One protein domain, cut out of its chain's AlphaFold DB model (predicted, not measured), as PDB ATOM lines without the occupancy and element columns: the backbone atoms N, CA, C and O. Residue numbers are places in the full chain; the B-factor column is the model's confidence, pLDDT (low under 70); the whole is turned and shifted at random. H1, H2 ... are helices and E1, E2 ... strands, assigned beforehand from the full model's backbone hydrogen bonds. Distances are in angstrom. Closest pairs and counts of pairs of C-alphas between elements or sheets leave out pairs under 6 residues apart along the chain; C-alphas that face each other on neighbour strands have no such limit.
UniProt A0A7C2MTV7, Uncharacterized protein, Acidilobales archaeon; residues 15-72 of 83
ATOM      1  N   THR A  15     233.799 218.965 244.000       70.88
ATOM      2  CA  THR A  15     233.164 219.086 242.692       70.88
ATOM      3  C   THR A  15     233.092 220.539 242.202       70.88
ATOM      4  O   THR A  15     233.511 220.835 241.086       70.88
ATOM      5  N   PHE A  16     232.603 221.459 243.035       72.69
ATOM      6  CA  PHE A  16     232.464 222.874 242.693       72.69
ATOM      7  C   PHE A  16     233.829 223.539 242.488       72.69
ATOM      8  O   PHE A  16     234.010 224.304 241.537       72.69
ATOM      9  N   CYS A  17     234.817 223.191 243.316       76.12
ATOM     10  CA  CYS A  17     236.171 223.722 243.182       76.12
ATOM     11  C   CYS A  17     236.865 223.251 241.898       76.12
ATOM     12  O   CYS A  17     237.459 224.076 241.206       76.12
ATOM     13  N   ILE A  18     236.723 221.976 241.514       77.38
ATOM     14  CA  ILE A  18     237.228 221.466 240.225       77.38
ATOM     15  C   ILE A  18     236.576 222.218 239.061       77.38
ATOM     16  O   ILE A  18     237.258 222.642 238.128       77.38
ATOM     17  N   CYS A  19     235.256 222.410 239.119       79.25
ATOM     18  CA  CYS A  19     234.525 223.108 238.071       79.25
ATOM     19  C   CYS A  19     234.993 224.559 237.897       79.25
ATOM     20  O   CYS A  19     235.136 224.998 236.759       79.25
ATOM     21  N   ARG A  20     235.243 225.268 239.005       81.00
ATOM     22  CA  ARG A  20     235.702 226.664 239.011       81.00
ATOM     23  C   ARG A  20     237.170 226.803 238.604       81.00
ATOM     24  O   ARG A  20     237.511 227.691 237.833       81.00
ATOM     25  N   ALA A  21     238.040 225.902 239.059       80.12
ATOM     26  CA  ALA A  21     239.459 225.906 238.689       80.12
ATOM     27  C   ALA A  21     239.687 225.707 237.176       80.12
ATOM     28  O   ALA A  21     240.746 226.041 236.654       80.12
ATOM     29  N   GLN A  22     238.691 225.178 236.461       81.00
ATOM     30  CA  GLN A  22     238.752 224.945 235.019       81.00
ATOM     31  C   GLN A  22     238.101 226.034 234.164       81.00
ATOM     32  O   GLN A  22     238.011 225.863 232.945       81.00
ATOM     33  N   ASP A  23     237.646 227.135 234.764       80.00
ATOM     34  CA  ASP A  23     237.080 228.258 234.010       80.00
ATOM     35  C   ASP A  23     238.147 228.985 233.181       80.00
ATOM     36  O   ASP A  23     237.893 229.334 232.030       80.00
ATOM     37  N   GLU A  24     239.361 229.123 233.717       78.44
ATOM     38  CA  GLU A  24     240.488 229.768 233.029       78.44
ATOM     39  C   GLU A  24     241.264 228.794 232.129       78.44
ATOM     40  O   GLU A  24     241.668 229.145 231.020       78.44
ATOM     41  N   LYS A  25     241.460 227.543 232.576       79.25
ATOM     42  CA  LYS A  25     242.188 226.512 231.821       79.25
ATOM     43  C   LYS A  25     241.518 225.147 231.955       79.25
ATOM     44  O   LYS A  25     241.539 224.514 233.006       79.25
ATOM     45  N   LYS A  26     240.989 224.632 230.846       83.19
ATOM     46  CA  LYS A  26     240.406 223.284 230.767       83.19
ATOM     47  C   LYS A  26     241.517 222.258 230.546       83.19
ATOM     48  O   LYS A  26     241.822 221.914 229.406       83.19
ATOM     49  N   SER A  27     242.150 221.810 231.628       79.06
ATOM     50  CA  SER A  27     243.251 220.837 231.584       79.06
ATOM     51  C   SER A  27     242.924 219.567 232.379       79.06
ATOM     52  O   SER A  27     242.372 219.679 233.481       79.06
ATOM     53  N   PRO A  28     243.315 218.371 231.891       79.00
ATOM     54  CA  PRO A  28     243.239 217.140 232.674       79.00
ATOM     55  C   PRO A  28     244.067 217.213 233.965       79.00
ATOM     56  O   PRO A  28     243.660 216.628 234.954       79.00
ATOM     57  N   GLU A  29     245.152 217.990 234.012       77.88
ATOM     58  CA  GLU A  29     246.009 218.136 235.207       77.88
ATOM     59  C   GLU A  29     245.290 218.789 236.401       77.88
ATOM     60  O   GLU A  29     245.655 218.576 237.557       77.88
ATOM     61  N   ILE A  30     244.264 219.598 236.120       78.06
ATOM     62  CA  ILE A  30     243.472 220.308 237.133       78.06
ATOM     63  C   ILE A  30     242.340 219.410 237.635       78.06
ATOM     64  O   ILE A  30     242.034 219.391 238.824       78.06
ATOM     65  N   GLY A  31     241.693 218.689 236.715       70.94
ATOM     66  CA  GLY A  31     240.518 217.873 237.014       70.94
ATOM     67  C   GLY A  31     240.812 216.439 237.418       70.94
ATOM     68  O   GLY A  31     239.951 215.811 238.017       70.94
ATOM     69  N   CYS A  32     241.979 215.905 237.077       76.31
ATOM     70  CA  CYS A  32     242.282 214.489 237.194       76.31
ATOM     71  C   CYS A  32     243.711 214.319 237.718       76.31
ATOM     72  O   CYS A  32     244.681 214.578 237.009       76.31
ATOM     73  N   LYS A  33     243.837 213.879 238.972       66.56
ATOM     74  CA  LYS A  33     245.113 213.485 239.582       66.56
ATOM     75  C   LYS A  33     245.060 211.992 239.920       66.56
ATOM     76  O   LYS A  33     244.053 211.536 240.449       66.56
ATOM     77  N   GLY A  34     246.146 211.262 239.656       68.19
ATOM     78  CA  GLY A  34     246.326 209.864 240.075       68.19
ATOM     79  C   GLY A  34     245.950 208.803 239.035       68.19
ATOM     80  O   GLY A  34     245.797 209.100 237.852       68.19
ATOM     81  N   ASP A  35     245.813 207.561 239.509       72.12
ATOM     82  CA  ASP A  35     245.544 206.351 238.710       72.12
ATOM     83  C   ASP A  35     244.077 206.209 238.252       72.12
ATOM     84  O   ASP A  35     243.710 205.245 237.577       72.12
ATOM     85  N   GLU A  36     243.208 207.162 238.603       78.19
ATOM     86  CA  GLU A  36     241.801 207.132 238.210       78.19
ATOM     87  C   GLU A  36     241.595 207.534 236.740       78.19
ATOM     88  O   GLU A  36     242.257 208.413 236.183       78.19
ATOM     89  N   ALA A  37     240.597 206.921 236.095       82.12
ATOM     90  CA  ALA A  37     240.201 207.302 234.748       82.12
ATOM     91  C   ALA A  37     239.644 208.736 234.725       82.12
ATOM     92  O   ALA A  37     238.688 209.070 235.429       82.12
ATOM     93  N   CYS A  38     240.225 209.562 233.858       87.44
ATOM     94  CA  CYS A  38     239.792 210.931 233.628       87.44
ATOM     95  C   CYS A  38     238.700 210.991 232.555       87.44
ATOM     96  O   CYS A  38     238.800 210.331 231.515       87.44
ATOM     97  N   TYR A  39     237.686 211.818 232.780       89.12
ATOM     98  CA  TYR A  39     236.591 212.062 231.849       89.12
ATOM     99  C   TYR A  39     236.501 213.541 231.506       89.12
ATOM    100  O   TYR A  39     236.866 214.399 232.303       89.12
ATOM    101  N   VAL A  40     236.001 213.836 230.311       89.94
ATOM    102  CA  VAL A  40     235.760 215.186 229.810       89.94
ATOM    103  C   VAL A  40     234.316 215.311 229.346       89.94
ATOM    104  O   VAL A  40     233.784 214.440 228.659       89.94
ATOM    105  N   CYS A  41     233.652 216.403 229.708       90.88
ATOM    106  CA  CYS A  41     232.313 216.687 229.205       90.88
ATOM    107  C   CYS A  41     232.368 217.290 227.796       90.88
ATOM    108  O   CYS A  41     233.050 218.287 227.584       90.88
ATOM    109  N   TRP A  42     231.572 216.766 226.860       88.56
ATOM    110  CA  TRP A  42     231.491 217.297 225.490       88.56
ATOM    111  C   TRP A  42     230.840 218.680 225.378       88.56
ATOM    112  O   TRP A  42     231.047 219.368 224.385       88.56
ATOM    113  N   ARG A  43     230.074 219.111 226.388       89.88
ATOM    114  CA  ARG A  43     229.429 220.430 226.384       89.88
ATOM    115  C   ARG A  43     230.319 221.516 226.979       89.88
ATOM    116  O   ARG A  43     230.586 222.515 226.328       89.88
ATOM    117  N   CYS A  44     230.765 221.347 228.224       88.38
ATOM    118  CA  CYS A  44     231.562 222.376 228.902       88.38
ATOM    119  C   CYS A  44     233.076 222.211 228.693       88.38
ATOM    120  O   CYS A  44     233.824 223.157 228.937       88.38
ATOM    121  N   GLY A  45     233.540 221.040 228.247       87.50
ATOM    122  CA  GLY A  45     234.965 220.730 228.082       87.50
ATOM    123  C   GLY A  45     235.722 220.575 229.403       87.50
ATOM    124  O   GLY A  45     236.947 220.583 229.398       87.50
ATOM    125  N   ARG A  46     235.010 220.487 230.533       88.62
ATOM    126  CA  ARG A  46     235.618 220.320 231.860       88.62
ATOM    127  C   ARG A  46     236.006 218.859 232.089       88.62
ATOM    128  O   ARG A  46     235.263 217.963 231.679       88.62
ATOM    129  N   TYR A  47     237.142 218.661 232.742       87.94
ATOM    130  CA  TYR A  47     237.734 217.388 233.124       87.94
ATOM    131  C   TYR A  47     237.364 217.024 234.564       87.94
ATOM    132  O   TYR A  47     237.303 217.890 235.432       87.94
ATOM    133  N   PHE A  48     237.114 215.756 234.843       86.00
ATOM    134  CA  PHE A  48     236.806 215.278 236.192       86.00
ATOM    135  C   PHE A  48     237.144 213.787 236.312       86.00
ATOM    136  O   PHE A  48     237.132 213.072 235.302       86.00
ATOM    137  N   PRO A  49     237.445 213.297 237.525       85.56
ATOM    138  CA  PRO A  49     237.737 211.891 237.741       85.56
ATOM    139  C   PRO A  49     236.436 211.082 237.798       85.56
ATOM    140  O   PRO A  49     235.352 211.629 238.034       85.56
ATOM    141  N   TYR A  50     236.541 209.764 237.607       82.31
ATOM    142  CA  TYR A  50     235.396 208.850 237.674       82.31
ATOM    143  C   TYR A  50     234.606 208.976 238.987       82.31
ATOM    144  O   TYR A  50     233.379 209.026 238.963       82.31
ATOM    145  N   SER A  51     235.313 209.124 240.110       79.56
ATOM    146  CA  SER A  51     234.761 209.293 241.461       79.56
ATOM    147  C   SER A  51     233.797 210.480 241.613       79.56
ATOM    148  O   SER A  51     233.011 210.524 242.557       79.56
ATOM    149  N   ARG A  52     233.825 211.449 240.686       76.38
ATOM    150  CA  ARG A  52     232.954 212.640 240.686       76.38
ATOM    151  C   ARG A  52     231.761 212.535 239.748       76.38
ATOM    152  O   ARG A  52     230.946 213.456 239.701       76.38
ATOM    153  N   ILE A  53     231.649 211.453 238.988       77.88
ATOM    154  CA  ILE A  53     230.454 211.186 238.196       77.88
ATOM    155  C   ILE A  53     229.362 210.754 239.177       77.88
ATOM    156  O   ILE A  53     229.563 209.848 239.980       77.88
ATOM    157  N   THR A  54     228.197 211.397 239.131       65.25
ATOM    158  CA  THR A  54     227.031 211.004 239.933       65.25
ATOM    159  C   THR A  54     226.485 209.670 239.409       65.25
ATOM    160  O   THR A  54     225.587 209.625 238.576       65.25
ATOM    161  N   ILE A  55     227.074 208.562 239.867       60.06
ATOM    162  CA  ILE A  55     226.779 207.192 239.407       60.06
ATOM    163  C   ILE A  55     225.389 206.714 239.850       60.06
ATOM    164  O   ILE A  55     224.873 205.752 239.296       60.06
ATOM    165  N   VAL A  56     224.749 207.413 240.790       54.69
ATOM    166  CA  VAL A  56     223.537 206.932 241.463       54.69
ATOM    167  C   VAL A  56     222.344 206.680 240.536       54.69
ATOM    168  O   VAL A  56     221.477 205.930 240.948       54.69
ATOM    169  N   GLU A  57     222.299 207.216 239.305       52.03
ATOM    170  CA  GLU A  57     221.238 206.858 238.331       52.03
ATOM    171  C   GLU A  57     221.454 207.395 236.902       52.03
ATOM    172  O   GLU A  57     220.919 206.851 235.939       52.03
ATOM    173  N   THR A  58     222.227 208.473 236.706       66.19
ATOM    174  CA  THR A  58     222.513 209.000 235.357       66.19
ATOM    175  C   THR A  58     223.919 209.567 235.255       66.19
ATOM    176  O   THR A  58     224.282 210.476 235.994       66.19
ATOM    177  N   LEU A  59     224.674 209.095 234.260       76.38
ATOM    178  CA  LEU A  59     225.990 209.613 233.897       76.38
ATOM    179  C   LEU A  59     225.861 211.103 233.519       76.38
ATOM    180  O   LEU A  59     225.411 211.438 232.424       76.38
ATOM    181  N   ARG A  60     226.171 212.013 234.448       83.81
ATOM    182  CA  ARG A  60     226.057 213.466 234.253       83.81
ATOM    183  C   ARG A  60     227.364 214.156 234.592       83.81
ATOM    184  O   ARG A  60     228.060 213.795 235.534       83.81
ATOM    185  N   CYS A  61     227.669 215.195 233.826       85.94
ATOM    186  CA  CYS A  61     228.756 216.105 234.114       85.94
ATOM    187  C   CYS A  61     228.456 216.826 235.439       85.94
ATOM    188  O   CYS A  61     227.447 217.537 235.504       85.94
ATOM    189  N   PRO A  62     229.332 216.716 236.452       83.06
ATOM    190  CA  PRO A  62     229.123 217.343 237.758       83.06
ATOM    191  C   PRO A  62     228.984 218.869 237.687       83.06
ATOM    192  O   PRO A  62     228.392 219.497 238.555       83.06
ATOM    193  N   CYS A  63     229.541 219.469 236.638       84.50
ATOM    194  CA  CYS A  63     229.619 220.909 236.484       84.50
ATOM    195  C   CYS A  63     228.413 221.545 235.786       84.50
ATOM    196  O   CYS A  63     228.057 222.676 236.094       84.50
ATOM    197  N   CYS A  64     227.842 220.873 234.785       85.62
ATOM    198  CA  CYS A  64     226.794 221.452 233.931       85.62
ATOM    199  C   CYS A  64     225.573 220.542 233.741       85.62
ATOM    200  O   CYS A  64     224.668 220.884 232.983       85.62
ATOM    201  N   GLY A  65     225.568 219.359 234.360       84.62
ATOM    202  CA  GLY A  65     224.473 218.390 234.289       84.62
ATOM    203  C   GLY A  65     224.318 217.663 232.947       84.62
ATOM    204  O   GLY A  65     223.410 216.846 232.804       84.62
ATOM    205  N   TYR A  66     225.175 217.933 231.955       89.75
ATOM    206  CA  TYR A  66     225.100 217.305 230.631       89.75
ATOM    207  C   TYR A  66     225.442 215.811 230.672       89.75
ATOM    208  O   TYR A  66     226.281 215.401 231.465       89.75
ATOM    209  N   ARG A  67     224.828 214.996 229.808       88.19
ATOM    210  CA  ARG A  67     224.896 213.523 229.905       88.19
ATOM    211  C   ARG A  67     226.017 212.867 229.098       88.19
ATOM    212  O   ARG A  67     226.374 211.727 229.364       88.19
ATOM    213  N   ILE A  68     226.573 213.570 228.112       88.00
ATOM    214  CA  ILE A  68     227.627 213.013 227.257       88.00
ATOM    215  C   ILE A  68     228.989 213.409 227.820       88.00
ATOM    216  O   ILE A  68     229.350 214.594 227.878       88.00
ATOM    217  N   ILE A  69     229.735 212.391 228.231       89.88
ATOM    218  CA  ILE A  69     231.097 212.495 228.741       89.88
ATOM    219  C   ILE A  69     231.970 211.489 227.987       89.88
ATOM    220  O   ILE A  69     231.524 210.391 227.661       89.88
ATOM    221  N   ALA A  70     233.208 211.864 227.695       90.06
ATOM    222  CA  ALA A  70     234.181 211.030 227.002       90.06
ATOM    223  C   ALA A  70     235.354 210.724 227.933       90.06
ATOM    224  O   ALA A  70     235.724 211.554 228.758       90.06
ATOM    225  N   LYS A  71     235.964 209.545 227.801       89.38
ATOM    226  CA  LYS A  71     237.204 209.228 228.517       89.38
ATOM    227  C   LYS A  71     238.350 210.044 227.912       89.38
ATOM    228  O   LYS A  71     238.563 210.004 226.702       89.38
ATOM    229  N   ALA A  72     239.067 210.792 228.741       88.62
ATOM    230  CA  ALA A  72     240.180 211.618 228.298       88.62
ATOM    231  C   ALA A  72     241.415 210.760 227.984       88.62
ATOM    232  O   ALA A  72     241.630 209.691 228.564       88.62
TER     233      ALA A  72
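This is residues 15 to 72 of the 83 residues of an uncharacterized protein of Acidilobales archaeon (UniProt A0A7C2MTV7). With little regular structure, loops gather round a small antiparallel sheet, E2, E1, E3; H2 packs over E2, H1 grazes the sheet, and residues 50 to 68 form a long stretch with no named element. The printed part has 58 residues, 21 in named elements: H1, H2, E1, E2, E3, mixed class. It is compact, radius of gyration of the C-alphas 10.1 A, spanning 29 by 24 by 18 A.

E1 is residues 38 to 41, 10.4 A between end C-alphas; E2, 47 to 49; E3, 69 to 71, ending at C-alpha (237.204, 209.228, 228.517). H2 is residues 28 to 31; H1, 15 to 21, 10.1 A, begins at C-alpha (233.164, 219.086, 242.692).

Hairpin E1 and E2 is antiparallel at 137 degrees; N 39 and O 48, 2.9 A, are within hydrogen-bond range. E3 is antiparallel to E1 at 149 degrees; N 40 and O 70, 2.8 A, are within range. H2, on the sheet at height 6.6 A, lies only just over E2, with 3 C-alphas; closest C-alphas are Gly 31 and Phe 48, 4.6 A. H1 only grazes the sheet; its O i to N i+4 pairs are within range, while H2 is too short for one.

The printed part has no cut. Link E2 to E3 is long. Residues 33 to 34 and 54 to 58 have pLDDT under 70.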